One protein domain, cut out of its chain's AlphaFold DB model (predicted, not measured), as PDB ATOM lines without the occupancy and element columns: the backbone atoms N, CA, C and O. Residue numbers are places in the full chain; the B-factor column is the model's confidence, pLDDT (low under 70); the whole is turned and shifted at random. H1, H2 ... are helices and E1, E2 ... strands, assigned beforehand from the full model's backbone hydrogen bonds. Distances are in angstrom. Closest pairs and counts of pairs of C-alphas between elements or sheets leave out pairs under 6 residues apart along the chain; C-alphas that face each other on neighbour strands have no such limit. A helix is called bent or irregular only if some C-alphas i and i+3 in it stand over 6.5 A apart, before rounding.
ATOM      1  N   PHE A   3     -13.612  39.739  10.538       71.56
ATOM      2  CA  PHE A   3     -13.238  38.461   9.928       71.56
ATOM      3  C   PHE A   3     -14.091  38.191   8.688       71.56
ATOM      4  O   PHE A   3     -15.307  38.377   8.719       71.56
ATOM      5  N   LEU A   4     -13.446  37.755   7.608       68.62
ATOM      6  CA  LEU A   4     -14.085  37.360   6.358       68.62
ATOM      7  C   LEU A   4     -13.642  35.940   5.996       68.62
ATOM      8  O   LEU A   4     -12.445  35.661   5.901       68.62
ATOM      9  N   SER A   5     -14.609  35.061   5.757       68.31
ATOM     10  CA  SER A   5     -14.408  33.709   5.231       68.31
ATOM     11  C   SER A   5     -14.884  33.611   3.782       68.31
ATOM     12  O   SER A   5     -15.669  34.445   3.331       68.31
ATOM     13  N   GLU A   6     -14.392  32.606   3.052       66.44
ATOM     14  CA  GLU A   6     -14.750  32.328   1.648       66.44
ATOM     15  C   GLU A   6     -14.558  33.536   0.722       66.44
ATOM     16  O   GLU A   6     -15.356  33.836  -0.165       66.44
ATOM     17  N   THR A   7     -13.477  34.284   0.939       61.66
ATOM     18  CA  THR A   7     -13.253  35.519   0.180       61.66
ATOM     19  C   THR A   7     -12.919  35.245  -1.288       61.66
ATOM     20  O   THR A   7     -13.105  36.130  -2.124       61.66
ATOM     21  N   HIS A   8     -12.418  34.045  -1.624       65.88
ATOM     22  CA  HIS A   8     -11.901  33.691  -2.955       65.88
ATOM     23  C   HIS A   8     -10.921  34.736  -3.528       65.88
ATOM     24  O   HIS A   8     -10.718  34.846  -4.743       65.88
ATOM     25  N   LEU A   9     -10.318  35.551  -2.658       65.06
ATOM     26  CA  LEU A   9      -9.390  36.593  -3.052       65.06
ATOM     27  C   LEU A   9      -7.990  35.993  -3.115       65.06
ATOM     28  O   LEU A   9      -7.523  35.352  -2.175       65.06
ATOM     29  N   SER A  10      -7.288  36.263  -4.215       66.00
ATOM     30  CA  SER A  10      -5.832  36.158  -4.207       66.00
ATOM     31  C   SER A  10      -5.262  37.219  -3.267       66.00
ATOM     32  O   SER A  10      -5.867  38.283  -3.093       66.00
ATOM     33  N   LYS A  11      -4.070  36.991  -2.710       67.00
ATOM     34  CA  LYS A  11      -3.430  37.941  -1.787       67.00
ATOM     35  C   LYS A  11      -3.336  39.357  -2.341       67.00
ATOM     36  O   LYS A  11      -3.698  40.297  -1.649       67.00
ATOM     37  N   ALA A  12      -3.003  39.519  -3.621       71.75
ATOM     38  CA  ALA A  12      -2.970  40.836  -4.261       71.75
ATOM     39  C   ALA A  12      -4.341  41.551  -4.268       71.75
ATOM     40  O   ALA A  12      -4.413  42.777  -4.148       71.75
ATOM     41  N   LYS A  13      -5.447  40.808  -4.410       72.62
ATOM     42  CA  LYS A  13      -6.802  41.376  -4.326       72.62
ATOM     43  C   LYS A  13      -7.204  41.649  -2.879       72.62
ATOM     44  O   LYS A  13      -7.785  42.700  -2.621       72.62
ATOM     45  N   ALA A  14      -6.867  40.744  -1.961       70.94
ATOM     46  CA  ALA A  14      -7.102  40.916  -0.533       70.94
ATOM     47  C   ALA A  14      -6.371  42.157  -0.005       70.94
ATOM     48  O   ALA A  14      -6.999  43.031   0.576       70.94
ATOM     49  N   GLU A  15      -5.086  42.322  -0.315       72.31
ATOM     50  CA  GLU A  15      -4.296  43.504   0.048       72.31
ATOM     51  C   GLU A  15      -4.892  44.797  -0.525       72.31
ATOM     52  O   GLU A  15      -4.974  45.804   0.173       72.31
ATOM     53  N   ASN A  16      -5.361  44.794  -1.778       76.94
ATOM     54  CA  ASN A  16      -6.020  45.967  -2.367       76.94
ATOM     55  C   ASN A  16      -7.373  46.291  -1.723       76.94
ATOM     56  O   ASN A  16      -7.730  47.466  -1.624       76.94
ATOM     57  N   PHE A  17      -8.127  45.278  -1.292       73.31
ATOM     58  CA  PHE A  17      -9.348  45.466  -0.516       73.31
ATOM     59  C   PHE A  17      -9.026  46.042   0.870       73.31
ATOM     60  O   PHE A  17      -9.625  47.031   1.286       73.31
ATOM     61  N   LEU A  18      -8.015  45.493   1.540       72.69
ATOM     62  CA  LEU A  18      -7.601  45.878   2.889       72.69
ATOM     63  C   LEU A  18      -6.995  47.281   2.944       72.69
ATOM     64  O   LEU A  18      -7.278  48.013   3.887       72.69
ATOM     65  N   LYS A  19      -6.287  47.719   1.894       72.69
ATOM     66  CA  LYS A  19      -5.826  49.113   1.727       72.69
ATOM     67  C   LYS A  19      -6.959  50.144   1.730       72.69
ATOM     68  O   LYS A  19      -6.698  51.325   1.931       72.69
ATOM     69  N   ARG A  20      -8.204  49.728   1.466       74.31
ATOM     70  CA  ARG A  20      -9.391  50.598   1.546       74.31
ATOM     71  C   ARG A  20     -10.016  50.619   2.940       74.31
ATOM     72  O   ARG A  20     -10.947  51.384   3.170       74.31
ATOM     73  N   THR A  21      -9.529  49.783   3.853       69.38
ATOM     74  CA  THR A  21      -9.939  49.769   5.256       69.38
ATOM     75  C   THR A  21      -8.972  50.618   6.079       69.38
ATOM     76  O   THR A  21      -7.799  50.736   5.741       69.38
ATOM     77  N   SER A  22      -9.442  51.205   7.179       67.12
ATOM     78  CA  SER A  22      -8.610  51.982   8.111       67.12
ATOM     79  C   SER A  22      -7.718  51.113   9.014       67.12
ATOM     80  O   SER A  22      -7.236  51.585  10.041       67.12
ATOM     81  N   SER A  23      -7.547  49.834   8.682       66.50
ATOM     82  CA  SER A  23      -6.892  48.840   9.532       66.50
ATOM     83  C   SER A  23      -5.401  48.768   9.225       66.50
ATOM     84  O   SER A  23      -5.010  48.748   8.060       66.50
ATOM     85  N   GLN A  24      -4.568  48.718  10.265       64.75
ATOM     86  CA  GLN A  24      -3.109  48.744  10.115       64.75
ATOM     87  C   GLN A  24      -2.494  47.349   9.950       64.75
ATOM     88  O   GLN A  24      -1.485  47.216   9.263       64.75
ATOM     89  N   HIS A  25      -3.116  46.310  10.516       69.38
ATOM     90  CA  HIS A  25      -2.634  44.935  10.436       69.38
ATOM     91  C   HIS A  25      -3.703  44.013   9.837       69.38
ATOM     92  O   HIS A  25      -4.908  44.181  10.039       69.38
ATOM     93  N   PHE A  26      -3.257  43.023   9.067       70.56
ATOM     94  CA  PHE A  26      -4.123  42.004   8.482       70.56
ATOM     95  C   PHE A  26      -3.368  40.692   8.286       70.56
ATOM     96  O   PHE A  26      -2.177  40.696   7.979       70.56
ATOM     97  N   ILE A  27      -4.083  39.576   8.428       69.44
ATOM     98  CA  ILE A  27      -3.594  38.234   8.097       69.44
ATOM     99  C   ILE A  27      -4.508  37.674   7.013       69.44
ATOM    100  O   ILE A  27      -5.733  37.666   7.157       69.44
ATOM    101  N   VAL A  28      -3.902  37.249   5.906       72.56
ATOM    102  CA  VAL A  28      -4.593  36.702   4.738       72.56
ATOM    103  C   VAL A  28      -4.086  35.289   4.516       72.56
ATOM    104  O   VAL A  28      -2.894  35.103   4.277       72.56
ATOM    105  N   ASN A  29      -4.999  34.322   4.538       71.69
ATOM    106  CA  ASN A  29      -4.748  33.000   3.991       71.69
ATOM    107  C   ASN A  29      -5.404  32.894   2.609       71.69
ATOM    108  O   ASN A  29      -6.613  33.102   2.475       71.69
ATOM    109  N   GLU A  30      -4.599  32.627   1.583       64.88
ATOM    110  CA  GLU A  30      -5.034  32.638   0.185       64.88
ATOM    111  C   GLU A  30      -6.004  31.494  -0.135       64.88
ATOM    112  O   GLU A  30      -5.895  30.388   0.390       64.88
ATOM    113  N   SER A  31      -6.937  31.755  -1.053       63.94
ATOM    114  CA  SER A  31      -7.669  30.688  -1.738       63.94
ATOM    115  C   SER A  31      -6.786  30.078  -2.826       63.94
ATOM    116  O   SER A  31      -6.132  30.804  -3.575       63.94
ATOM    117  N   ASP A  32      -6.836  28.758  -2.987       60.12
ATOM    118  CA  ASP A  32      -6.173  28.032  -4.080       60.12
ATOM    119  C   ASP A  32      -6.862  28.212  -5.455       60.12
ATOM    120  O   ASP A  32      -6.497  27.571  -6.442       60.12
ATOM    121  N   GLY A  33      -7.869  29.090  -5.534       51.69
ATOM    122  CA  GLY A  33      -8.631  29.387  -6.744       51.69
ATOM    123  C   GLY A  33      -9.825  28.461  -6.988       51.69
ATOM    124  O   GLY A  33     -10.562  28.698  -7.946       51.69
ATOM    125  N   ARG A  34     -10.054  27.444  -6.143       53.34
ATOM    126  CA  ARG A  34     -11.227  26.550  -6.223       53.34
ATOM    127  C   ARG A  34     -12.170  26.684  -5.028       53.34
ATOM    128  O   ARG A  34     -13.377  26.570  -5.218       53.34
ATOM    129  N   SER A  35     -11.647  26.960  -3.836       54.69
ATOM    130  CA  SER A  35     -12.435  27.137  -2.603       54.69
ATOM    131  C   SER A  35     -11.634  27.879  -1.526       54.69
ATOM    132  O   SER A  35     -10.404  27.926  -1.595       54.69
ATOM    133  N   GLY A  36     -12.297  28.467  -0.528       61.16
ATOM    134  CA  GLY A  36     -11.640  29.031   0.648       61.16
ATOM    135  C   GLY A  36     -11.159  30.477   0.504       61.16
ATOM    136  O   GLY A  36     -11.578  31.242  -0.367       61.16
ATOM    137  N   GLY A  37     -10.258  30.857   1.407       61.09
ATOM    138  CA  GLY A  37      -9.746  32.216   1.561       61.09
ATOM    139  C   GLY A  37     -10.259  32.849   2.849       61.09
ATOM    140  O   GLY A  37     -11.447  33.155   2.965       61.09
ATOM    141  N   LEU A  38      -9.353  33.064   3.801       62.91
ATOM    142  CA  LEU A  38      -9.654  33.640   5.108       62.91
ATOM    143  C   LEU A  38      -8.915  34.962   5.276       62.91
ATOM    144  O   LEU A  38      -7.738  35.071   4.932       62.91
ATOM    145  N   VAL A  39      -9.599  35.963   5.820       60.84
ATOM    146  CA  VAL A  39      -9.016  37.277   6.088       60.84
ATOM    147  C   VAL A  39      -9.416  37.734   7.484       60.84
ATOM    148  O   VAL A  39     -10.603  37.855   7.784       60.84
ATOM    149  N   SER A  40      -8.422  38.019   8.324       61.44
ATOM    150  CA  SER A  40      -8.603  38.636   9.642       61.44
ATOM    151  C   SER A  40      -8.004  40.041   9.662       61.44
ATOM    152  O   SER A  40      -6.932  40.271   9.092       61.44
ATOM    153  N   VAL A  41      -8.704  40.989  10.291       61.03
ATOM    154  CA  VAL A  41      -8.388  42.423  10.258       61.03
ATOM    155  C   VAL A  41      -8.505  43.050  11.656       61.03
ATOM    156  O   VAL A  41      -9.576  43.025  12.271       61.03
ATOM    157  N   GLU A  42      -7.420  43.664  12.139       64.44
ATOM    158  CA  GLU A  42      -7.283  44.270  13.477       64.44
ATOM    159  C   GLU A  42      -6.190  45.357  13.487       64.44
ATOM    160  O   GLU A  42      -5.356  45.432  12.588       64.44
ATOM    161  N   VAL A  43      -6.186  46.207  14.517       58.44
ATOM    162  CA  VAL A  43      -5.178  47.263  14.702       58.44
ATOM    163  C   VAL A  43      -3.861  46.714  15.257       58.44
ATOM    164  O   VAL A  43      -2.825  47.159  14.797       58.44
ATOM    165  N   GLU A  44      -3.870  45.729  16.161       67.00
ATOM    166  CA  GLU A  44      -2.652  45.097  16.695       67.00
ATOM    167  C   GLU A  44      -2.908  43.612  16.965       67.00
ATOM    168  O   GLU A  44      -3.690  43.249  17.843       67.00
ATOM    169  N   MET A  45      -2.273  42.732  16.190       73.75
ATOM    170  CA  MET A  45      -2.449  41.289  16.348       73.75
ATOM    171  C   MET A  45      -1.173  40.505  16.063       73.75
ATOM    172  O   MET A  45      -0.376  40.864  15.197       73.75
ATOM    173  N   VAL A  46      -1.021  39.409  16.803       78.75
ATOM    174  CA  VAL A  46       0.065  38.439  16.683       78.75
ATOM    175  C   VAL A  46      -0.528  37.112  16.227       78.75
ATOM    176  O   VAL A  46      -1.422  36.566  16.876       78.75
ATOM    177  N   GLU A  47      -0.039  36.596  15.103       79.31
ATOM    178  CA  GLU A  47      -0.449  35.294  14.577       79.31
ATOM    179  C   GLU A  47      -0.017  34.161  15.518       79.31
ATOM    180  O   GLU A  47       1.156  34.064  15.880       79.31
ATOM    181  N   LEU A  48      -0.963  33.297  15.901       79.69
ATOM    182  CA  LEU A  48      -0.677  32.051  16.617       79.69
ATOM    183  C   LEU A  48      -0.623  30.859  15.660       79.69
ATOM    184  O   LEU A  48       0.266  30.016  15.767       79.69
ATOM    185  N   SER A  49      -1.600  30.758  14.754       82.00
ATOM    186  CA  SER A  49      -1.718  29.646  13.810       82.00
ATOM    187  C   SER A  49      -2.636  30.010  12.648       82.00
ATOM    188  O   SER A  49      -3.732  30.518  12.865       82.00
ATOM    189  N   THR A  50      -2.236  29.659  11.427       80.44
ATOM    190  CA  THR A  50      -3.061  29.821  10.224       80.44
ATOM    191  C   THR A  50      -3.106  28.524   9.422       80.44
ATOM    192  O   THR A  50      -2.081  27.895   9.166       80.44
ATOM    193  N   THR A  51      -4.308  28.130   9.004       80.62
ATOM    194  CA  THR A  51      -4.583  27.010   8.095       80.62
ATOM    195  C   THR A  51      -5.698  27.384   7.115       80.62
ATOM    196  O   THR A  51      -6.317  28.444   7.215       80.62
ATOM    197  N   ASN A  52      -6.020  26.494   6.173       72.62
ATOM    198  CA  ASN A  52      -7.145  26.692   5.247       72.62
ATOM    199  C   ASN A  52      -8.519  26.704   5.936       72.62
ATOM    200  O   ASN A  52      -9.485  27.178   5.344       72.62
ATOM    201  N   GLN A  53      -8.603  26.205   7.171       75.94
ATOM    202  CA  GLN A  53      -9.844  26.121   7.941       75.94
ATOM    203  C   GLN A  53      -9.905  27.134   9.084       75.94
ATOM    204  O   GLN A  53     -10.990  27.389   9.599       75.94
ATOM    205  N   HIS A  54      -8.784  27.735   9.495       82.62
ATOM    206  CA  HIS A  54      -8.802  28.741  10.553       82.62
ATOM    207  C   HIS A  54      -7.650  29.741  10.482       82.62
ATOM    208  O   HIS A  54      -6.565  29.437  10.000       82.62
ATOM    209  N   ILE A  55      -7.880  30.919  11.048       84.06
ATOM    210  CA  ILE A  55      -6.857  31.894  11.431       84.06
ATOM    211  C   ILE A  55      -7.017  32.118  12.931       84.06
ATOM    212  O   ILE A  55      -8.101  32.470  13.377       84.06
ATOM    213  N   ASP A  56      -5.960  31.930  13.706       88.25
ATOM    214  CA  ASP A  56      -5.953  32.110  15.154       88.25
ATOM    215  C   ASP A  56      -4.881  33.124  15.552       88.25
ATOM    216  O   ASP A  56      -3.714  33.010  15.165       88.25
ATOM    217  N   VAL A  57      -5.292  34.143  16.302       86.88
ATOM    218  CA  VAL A  57      -4.470  35.311  16.623       86.88
ATOM    219  C   VAL A  57      -4.690  35.754  18.064       86.88
ATOM    220  O   VAL A  57      -5.769  35.584  18.636       86.88
ATOM    221  N   VAL A  58      -3.674  36.384  18.645       87.38
ATOM    222  CA  VAL A  58      -3.827  37.200  19.853       87.38
ATOM    223  C   VAL A  58      -3.965  38.650  19.428       87.38
ATOM    224  O   VAL A  58      -3.134  39.159  18.681       87.38
ATOM    225  N   VAL A  59      -5.007  39.305  19.918       84.12
ATOM    226  CA  VAL A  59      -5.192  40.749  19.821       84.12
ATOM    227  C   VAL A  59      -4.591  41.369  21.075       84.12
ATOM    228  O   VAL A  59      -4.984  41.030  22.199       84.12
ATOM    229  N   GLU A  60      -3.613  42.245  20.871       80.81
ATOM    230  CA  GLU A  60      -2.998  43.026  21.942       80.81
ATOM    231  C   GLU A  60      -3.846  44.285  22.197       80.81
ATOM    232  O   GLU A  60      -4.462  44.845  21.288       80.81
ATOM    233  N   GLY A  61      -3.949  44.691  23.458       76.88
ATOM    234  CA  GLY A  61      -4.765  45.818  23.913       76.88
ATOM    235  C   GLY A  61      -4.706  45.935  25.435       76.88
ATOM    236  O   GLY A  61      -3.863  45.291  26.062       76.88
ATOM    237  N   ASP A  62      -5.620  46.701  26.041       79.62
ATOM    238  CA  ASP A  62      -5.701  46.844  27.509       79.62
ATOM    239  C   ASP A  62      -5.811  45.483  28.223       79.62
ATOM    240  O   ASP A  62      -5.262  45.280  29.305       79.62
ATOM    241  N   GLU A  63      -6.475  44.523  27.576       84.50
ATOM    242  CA  GLU A  63      -6.494  43.116  27.960       84.50
ATOM    243  C   GLU A  63      -6.199  42.249  26.737       84.50
ATOM    244  O   GLU A  63      -6.825  42.416  25.687       84.50
ATOM    245  N   LYS A  64      -5.305  41.265  26.887       86.38
ATOM    246  CA  LYS A  64      -5.049  40.280  25.831       86.38
ATOM    247  C   LYS A  64      -6.290  39.434  25.587       86.38
ATOM    248  O   LYS A  64      -6.830  38.817  26.509       86.38
ATOM    249  N   ARG A  65      -6.698  39.353  24.326       88.50
ATOM    250  CA  ARG A  65      -7.816  38.515  23.885       88.50
ATOM    251  C   ARG A  65      -7.374  37.678  22.708       88.50
ATOM    252  O   ARG A  65      -6.527  38.086  21.923       88.50
ATOM    253  N   ARG A  66      -7.950  36.493  22.584       90.94
ATOM    254  CA  ARG A  66      -7.702  35.607  21.455       90.94
ATOM    255  C   ARG A  66      -8.871  35.675  20.493       90.94
ATOM    256  O   ARG A  66     -10.026  35.647  20.921       90.94
ATOM    257  N   LEU A  67      -8.565  35.706  19.207       87.94
ATOM    258  CA  LEU A  67      -9.544  35.643  18.140       87.94
ATOM    259  C   LEU A  67      -9.224  34.454  17.238       87.94
ATOM    260  O   LEU A  67      -8.121  34.373  16.706       87.94
ATOM    261  N   ALA A  68     -10.201  33.575  17.028       87.94
ATOM    262  CA  ALA A  68     -10.130  32.569  15.977       87.94
ATOM    263  C   ALA A  68     -11.207  32.833  14.924       87.94
ATOM    264  O   ALA A  68     -12.398  32.873  15.222       87.94
ATOM    265  N   GLY A  69     -10.782  33.006  13.685       86.31
ATOM    266  CA  GLY A  69     -11.637  32.977  12.517       86.31
ATOM    267  C   GLY A  69     -11.681  31.571  11.930       86.31
ATOM    268  O   GLY A  69     -10.622  30.998  11.693       86.31
ATOM    269  N   VAL A  70     -12.863  31.007  11.688       85.12
ATOM    270  CA  VAL A  70     -13.024  29.624  11.212       85.12
ATOM    271  C   VAL A  70     -13.829  29.560   9.919       85.12
ATOM    272  O   VAL A  70     -14.799  30.293   9.732       85.12
ATOM    273  N   ASN A  71     -13.406  28.661   9.034       82.19
ATOM    274  CA  ASN A  71     -14.165  28.171   7.897       82.19
ATOM    275  C   ASN A  71     -14.384  26.666   8.070       82.19
ATOM    276  O   ASN A  71     -13.452  25.867   7.945       82.19
ATOM    277  N   GLY A  72     -15.605  26.305   8.448       78.69
ATOM    278  CA  GLY A  72     -15.992  24.947   8.788       78.69
ATOM    279  C   GLY A  72     -15.940  24.004   7.594       78.69
ATOM    280  O   GLY A  72     -15.978  24.408   6.437       78.69
ATOM    281  N   GLU A  73     -15.868  22.713   7.884       80.06
ATOM    282  CA  GLU A  73     -15.803  21.672   6.868       80.06
ATOM    283  C   GLU A  73     -17.114  21.578   6.075       80.06
ATOM    284  O   GLU A  73     -18.206  21.503   6.644       80.06
ATOM    285  N   HIS A  74     -16.992  21.581   4.746       75.44
ATOM    286  CA  HIS A  74     -18.125  21.498   3.821       75.44
ATOM    287  C   HIS A  74     -18.672  20.071   3.727       75.44
ATOM    288  O   HIS A  74     -19.871  19.866   3.527       75.44
ATOM    289  N   SER A  75     -17.797  19.076   3.888       78.56
ATOM    290  CA  SER A  75     -18.144  17.659   3.779       78.56
ATOM    291  C   SER A  75     -18.893  17.192   5.027       78.56
ATOM    292  O   SER A  75     -18.363  17.270   6.137       78.56
ATOM    293  N   TRP A  76     -20.110  16.667   4.857       71.12
ATOM    294  CA  TRP A  76     -20.964  16.254   5.976       71.12
ATOM    295  C   TRP A  76     -20.269  15.237   6.893       71.12
ATOM    296  O   TRP A  76     -20.176  15.456   8.095       71.12
ATOM    297  N   GLU A  77     -19.686  14.191   6.312       75.44
ATOM    298  CA  GLU A  77     -18.910  13.144   6.993       75.44
ATOM    299  C   GLU A  77     -17.685  13.631   7.788       75.44
ATOM    300  O   GLU A  77     -17.127  12.870   8.579       75.44
ATOM    301  N   LEU A  78     -17.239  14.873   7.588       76.62
ATOM    302  CA  LEU A  78     -16.050  15.424   8.236       76.62
ATOM    303  C   LEU A  78     -16.361  16.611   9.161       76.62
ATOM    304  O   LEU A  78     -15.431  17.175   9.740       76.62
ATOM    305  N   LYS A  79     -17.637  16.963   9.366       75.38
ATOM    306  CA  LYS A  79     -18.058  18.100  10.205       75.38
ATOM    307  C   LYS A  79     -17.527  18.037  11.635       75.38
ATOM    308  O   LYS A  79     -17.051  19.051  12.156       75.38
ATOM    309  N   GLY A  80     -17.473  16.843  12.225       78.25
ATOM    310  CA  GLY A  80     -16.850  16.624  13.530       78.25
ATOM    311  C   GLY A  80     -15.398  17.119  13.628       78.25
ATOM    312  O   GLY A  80     -14.968  17.525  14.706       78.25
ATOM    313  N   ARG A  81     -14.642  17.180  12.517       82.31
ATOM    314  CA  ARG A  81     -13.255  17.682  12.519       82.31
ATOM    315  C   ARG A  81     -13.166  19.154  12.883       82.31
ATOM    316  O   ARG A  81     -12.276  19.525  13.639       82.31
ATOM    317  N   THR A  82     -14.081  19.988  12.390       82.06
ATOM    318  CA  THR A  82     -14.086  21.417  12.733       82.06
ATOM    319  C   THR A  82     -14.302  21.610  14.235       82.06
ATOM    320  O   THR A  82     -13.633  22.445  14.844       82.06
ATOM    321  N   TRP A  83     -15.165  20.800  14.859       84.00
ATOM    322  CA  TRP A  83     -15.367  20.834  16.309       84.00
ATOM    323  C   TRP A  83     -14.136  20.360  17.092       84.00
ATOM    324  O   TRP A  83     -13.717  21.034  18.034       84.00
ATOM    325  N   THR A  84     -13.522  19.244  16.690       86.94
ATOM    326  CA  THR A  84     -12.285  18.750  17.315       86.94
ATOM    327  C   THR A  84     -11.168  19.788  17.219       86.94
ATOM    328  O   THR A  84     -10.567  20.121  18.236       86.94
ATOM    329  N   ASN A  85     -10.971  20.394  16.044       85.00
ATOM    330  CA  ASN A  85      -9.974  21.447  15.847       85.00
ATOM    331  C   ASN A  85     -10.224  22.651  16.766       85.00
ATOM    332  O   ASN A  85      -9.285  23.189  17.345       85.00
ATOM    333  N   LEU A  86     -11.484  23.067  16.946       86.06
ATOM    334  CA  LEU A  86     -11.842  24.129  17.890       86.06
ATOM    335  C   LEU A  86     -11.523  23.748  19.342       86.06
ATOM    336  O   LEU A  86     -11.009  24.576  20.094       86.06
ATOM    337  N   CYS A  87     -11.800  22.506  19.744       88.12
ATOM    338  CA  CYS A  87     -11.474  22.016  21.084       88.12
ATOM    339  C   CYS A  87      -9.959  21.999  21.327       88.12
ATOM    340  O   CYS A  87      -9.502  22.475  22.371       88.12
ATOM    341  N   ASP A  88      -9.191  21.515  20.352       89.50
ATOM    342  CA  ASP A  88      -7.730  21.477  20.404       89.50
ATOM    343  C   ASP A  88      -7.157  22.895  20.462       89.50
ATOM    344  O   ASP A  88      -6.349  23.203  21.341       89.50
ATOM    345  N   LEU A  89      -7.649  23.806  19.614       88.00
ATOM    346  CA  LEU A  89      -7.276  25.218  19.654       88.00
ATOM    347  C   LEU A  89      -7.567  25.820  21.028       88.00
ATOM    348  O   LEU A  89      -6.682  26.451  21.608       88.00
ATOM    349  N   HIS A  90      -8.754  25.599  21.595       89.75
ATOM    350  CA  HIS A  90      -9.108  26.094  22.927       89.75
ATOM    351  C   HIS A  90      -8.186  25.556  24.030       89.75
ATOM    352  O   HIS A  90      -7.972  26.224  25.046       89.75
ATOM    353  N   ALA A  91      -7.658  24.341  23.885       90.44
ATOM    354  CA  ALA A  91      -6.747  23.750  24.859       90.44
ATOM    355  C   ALA A  91      -5.391  24.476  24.919       90.44
ATOM    356  O   ALA A  91      -4.806  24.535  25.999       90.44
ATOM    357  N   LEU A  92      -4.943  25.082  23.812       88.12
ATOM    358  CA  LEU A  92      -3.620  25.714  23.700       88.12
ATOM    359  C   LEU A  92      -3.435  26.958  24.576       88.12
ATOM    360  O   LEU A  92      -2.335  27.197  25.068       88.12
ATOM    361  N   LEU A  93      -4.481  27.769  24.765       87.81
ATOM    362  CA  LEU A  93      -4.369  29.032  25.497       87.81
ATOM    363  C   LEU A  93      -5.675  29.393  26.207       87.81
ATOM    364  O   LEU A  93      -6.731  29.470  25.580       87.81
ATOM    365  N   LYS A  94      -5.588  29.645  27.518       88.50
ATOM    366  CA  LYS A  94      -6.726  29.928  28.410       88.50
ATOM    367  C   LYS A  94      -6.874  31.422  28.701       88.50
ATOM    368  O   LYS A  94      -6.791  31.851  29.847       88.50
ATOM    369  N   ILE A  95      -7.079  32.205  27.648       90.00
ATOM    370  CA  ILE A  95      -7.440  33.631  27.729       90.00
ATOM    371  C   ILE A  95      -8.823  33.846  27.098       90.00
ATOM    372  O   ILE A  95      -9.286  32.945  26.392       90.00
ATOM    373  N   PRO A  96      -9.500  34.990  27.329       91.62
ATOM    374  CA  PRO A  96     -10.787  35.268  26.701       91.62
ATOM    375  C   PRO A  96     -10.709  35.057  25.188       91.62
ATOM    376  O   PRO A  96      -9.859  35.647  24.518       91.62
ATOM    377  N   TRP A  97     -11.569  34.179  24.672       91.19
ATOM    378  CA  TRP A  97     -11.494  33.685  23.304       91.19
ATOM    379  C   TRP A  97     -12.802  33.945  22.573       91.19
ATOM    380  O   TRP A  97     -13.866  33.508  23.012       91.19
ATOM    381  N   LEU A  98     -12.712  34.668  21.461       87.88
ATOM    382  CA  LEU A  98     -13.823  34.917  20.557       87.88
ATOM    383  C   LEU A  98     -13.596  34.134  19.264       87.88
ATOM    384  O   LEU A  98     -12.574  34.302  18.600       87.88
ATOM    385  N   VAL A  99     -14.569  33.301  18.904       87.12
ATOM    386  CA  VAL A  99     -14.570  32.546  17.648       87.12
ATOM    387  C   VAL A  99     -15.595  33.162  16.703       87.12
ATOM    388  O   VAL A  99     -16.746  33.362  17.092       87.12
ATOM    389  N   LEU A 100     -15.184  33.471  15.475       85.19
ATOM    390  CA  LEU A 100     -16.020  34.049  14.422       85.19
ATOM    391  C   LEU A 100     -15.882  33.232  13.135       85.19
ATOM    392  O   LEU A 100     -14.842  32.633  12.890       85.19
ATOM    393  N   GLY A 101     -16.903  33.259  12.282       79.81
ATOM    394  CA  GLY A 101     -16.841  32.665  10.946       79.81
ATOM    395  C   GLY A 101     -17.968  31.688  10.651       79.81
ATOM    396  O   GLY A 101     -18.906  31.535  11.438       79.81
ATOM    397  N   ASP A 102     -17.875  31.049   9.488       80.00
ATOM    398  CA  ASP A 102     -18.849  30.055   9.062       80.00
ATOM    399  C   ASP A 102     -18.479  28.693   9.642       80.00
ATOM    400  O   ASP A 102     -17.420  28.138   9.371       80.00
ATOM    401  N   CYS A 103     -19.359  28.158  10.475       75.31
ATOM    402  CA  CYS A 103     -19.169  26.870  11.123       75.31
ATOM    403  C   CYS A 103     -19.799  25.711  10.329       75.31
ATOM    404  O   CYS A 103     -19.772  24.576  10.803       75.31
ATOM    405  N   ASN A 104     -20.426  25.975   9.173       76.06
ATOM    406  CA  ASN A 104     -21.052  24.985   8.290       76.06
ATOM    407  C   ASN A 104     -21.973  23.973   9.011       76.06
ATOM    408  O   ASN A 104     -22.115  22.810   8.631       76.06
ATOM    409  N   GLY A 105     -22.659  24.413  10.070       65.75
ATOM    410  CA  GLY A 105     -23.677  23.620  10.766       65.75
ATOM    411  C   GLY A 105     -23.159  22.514  11.695       65.75
ATOM    412  O   GLY A 105     -23.943  21.634  12.042       65.75
ATOM    413  N   ILE A 106     -21.900  22.556  12.150       67.12
ATOM    414  CA  ILE A 106     -21.355  21.637  13.181       67.12
ATOM    415  C   ILE A 106     -22.242  21.473  14.428       67.12
ATOM    416  O   ILE A 106     -22.306  20.397  15.020       67.12
ATOM    417  N   PHE A 107     -22.979  22.515  14.821       62.47
ATOM    418  CA  PHE A 107     -23.854  22.459  15.995       62.47
ATOM    419  C   PHE A 107     -25.103  21.585  15.798       62.47
ATOM    420  O   PHE A 107     -25.717  21.180  16.785       62.47
ATOM    421  N   ALA A 108     -25.485  21.280  14.553       58.88
ATOM    422  CA  ALA A 108     -26.569  20.339  14.273       58.88
ATOM    423  C   ALA A 108     -26.138  18.893  14.571       58.88
ATOM    424  O   ALA A 108     -26.895  18.146  15.184       58.88
ATOM    425  N   GLU A 109     -24.898  18.533  14.238       53.94
ATOM    426  CA  GLU A 109     -24.333  17.201  14.484       53.94
ATOM    427  C   GLU A 109     -24.063  16.958  15.981       53.94
ATOM    428  O   GLU A 109     -24.422  15.911  16.518       53.94
ATOM    429  N   CYS A 110     -23.551  17.965  16.704       51.34
ATOM    430  CA  CYS A 110     -23.371  17.881  18.163       51.34
ATOM    431  C   CYS A 110     -24.677  17.594  18.928       51.34
ATOM    432  O   CYS A 110     -24.632  17.047  20.028       51.34
ATOM    433  N   ARG A 111     -25.843  17.960  18.377       46.94
ATOM    434  CA  ARG A 111     -27.147  17.660  18.989       46.94
ATOM    435  C   ARG A 111     -27.629  16.234  18.725       46.94
ATOM    436  O   ARG A 111     -28.361  15.706  19.553       46.94
ATOM    437  N   GLU A 112     -27.239  15.617  17.613       47.72
ATOM    438  CA  GLU A 112     -27.644  14.243  17.280       47.72
ATOM    439  C   GLU A 112     -26.722  13.176  17.889       47.72
ATOM    440  O   GLU A 112     -27.165  12.052  18.103       47.72
ATOM    441  N   GLY A 113     -25.491  13.538  18.269       45.78
ATOM    442  CA  GLY A 113     -24.580  12.686  19.050       45.78
ATOM    443  C   GLY A 113     -24.954  12.513  20.532       45.78
ATOM    444  O   GLY A 113     -24.241  11.833  21.266       45.78
ATOM    445  N   VAL A 114     -26.060  13.118  20.979       42.12
ATOM    446  CA  VAL A 114     -26.691  12.871  22.285       42.12
ATOM    447  C   VAL A 114     -28.011  12.130  22.042       42.12
ATOM    448  O   VAL A 114     -29.095  12.709  22.124       42.12
TER     449      VAL A 114
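This is residues 3 to 114 of the 115 residues of an uncharacterized protein of Hordeum vulgare subsp. vulgare (UniProt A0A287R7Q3). A twisted four-stranded sheet, E3 to E6, stands in the middle of a flat stack, with the hairpin E1 and E2 covering part of one face and the long helix H2 packed over the other. The short helix H1 packs on the far side of the hairpin, and the short helix H3 sits beyond H2 near its first turns. The printed part has 112 residues, with three named helices and six named strands in the order H1, E1, E2, E3, E4, E5, H2, E6, H3; the class is mixed, helices and strands. The larger sheet has the order E3, E4, E5, E6 and is mixed, and E1 and E2 are antiparallel. The whole is compact, with a radius of gyration of the C-alphas of 14.7 A and spans of 46 by 37 by 17 A.

H1, residues 11 to 18, comes closest to E1, residues 25 to 29, at the C-alphas of Lys 11 and Val 28, 6.7 A apart. E1 forms an antiparallel hairpin with E2, residues 38 to 42, with N 27 and O 40 at 3.0 A. Residues 3 to 4 pair antiparallel with residues 39 to 40 of E2. E3, residues 45 to 50, E4, residues 54 to 59, and E5, residues 65 to 71, form a meander, each strand the antiparallel neighbour of the one before; N 46 and O 58 are 2.8 A apart, N 55 and O 69 2.8 A. E6, residues 97 to 102, is parallel to E5 at 18 degrees, with N 70 and O 100 at 2.8 A. The sheet E3 to E6, twisted, and the sheet E1 and E2 form a sandwich, two sheets face to face, their best planes 19 degrees apart; the closest C-alphas of E2 and E5 are those of Ser 40 and Gly 69, 7.0 A. H2, residues 76 to 92, is on one face of the larger sheet, making two layers, at a height over the sheet of 10.2 A. It lies over E5 and, only just, over E4 with 3 C-alphas, and runs along the strands, at 14 degrees to E5 on the local plane. E5, H2 and E6 form a strand-helix-strand unit, two parallel strands joined through a helix, with a right-handed crossover. H3, residues 106 to 112, touches residues 79 to 83 of H2 alone, closest at the C-alphas of Lys 79 and Ile 106, 5.7 A, and only just about perpendicular at 73 degrees. Every O i to N i+4 pair is within hydrogen-bond range in H1, against 9 of 13 in H2 and 1 of 3 in H3, where 3 of 4 O i to N i+3 pairs are.

H1 begins at C-alpha 11, (-3.430, 37.941, -1.787). E1 and E2 each measure 13.7 A, E5 20.1 A and E6 16.4 A. H2 measures 26.5 A from C-alpha 76 at (-20.964, 16.254, 5.976), and is irregular, with C-alphas 77 and 80 at 7.7 A. H3 ends at C-alpha 112, (-27.644, 14.243, 17.280).

The two C-alphas farthest apart, those of Lys 19 and Val 114, are 46.6 A apart. The printed part has no cut and no long link. Mean pLDDT of the printed part is 74.2; 39 residues are under 70, among them 30 to 44 and 105 to 114.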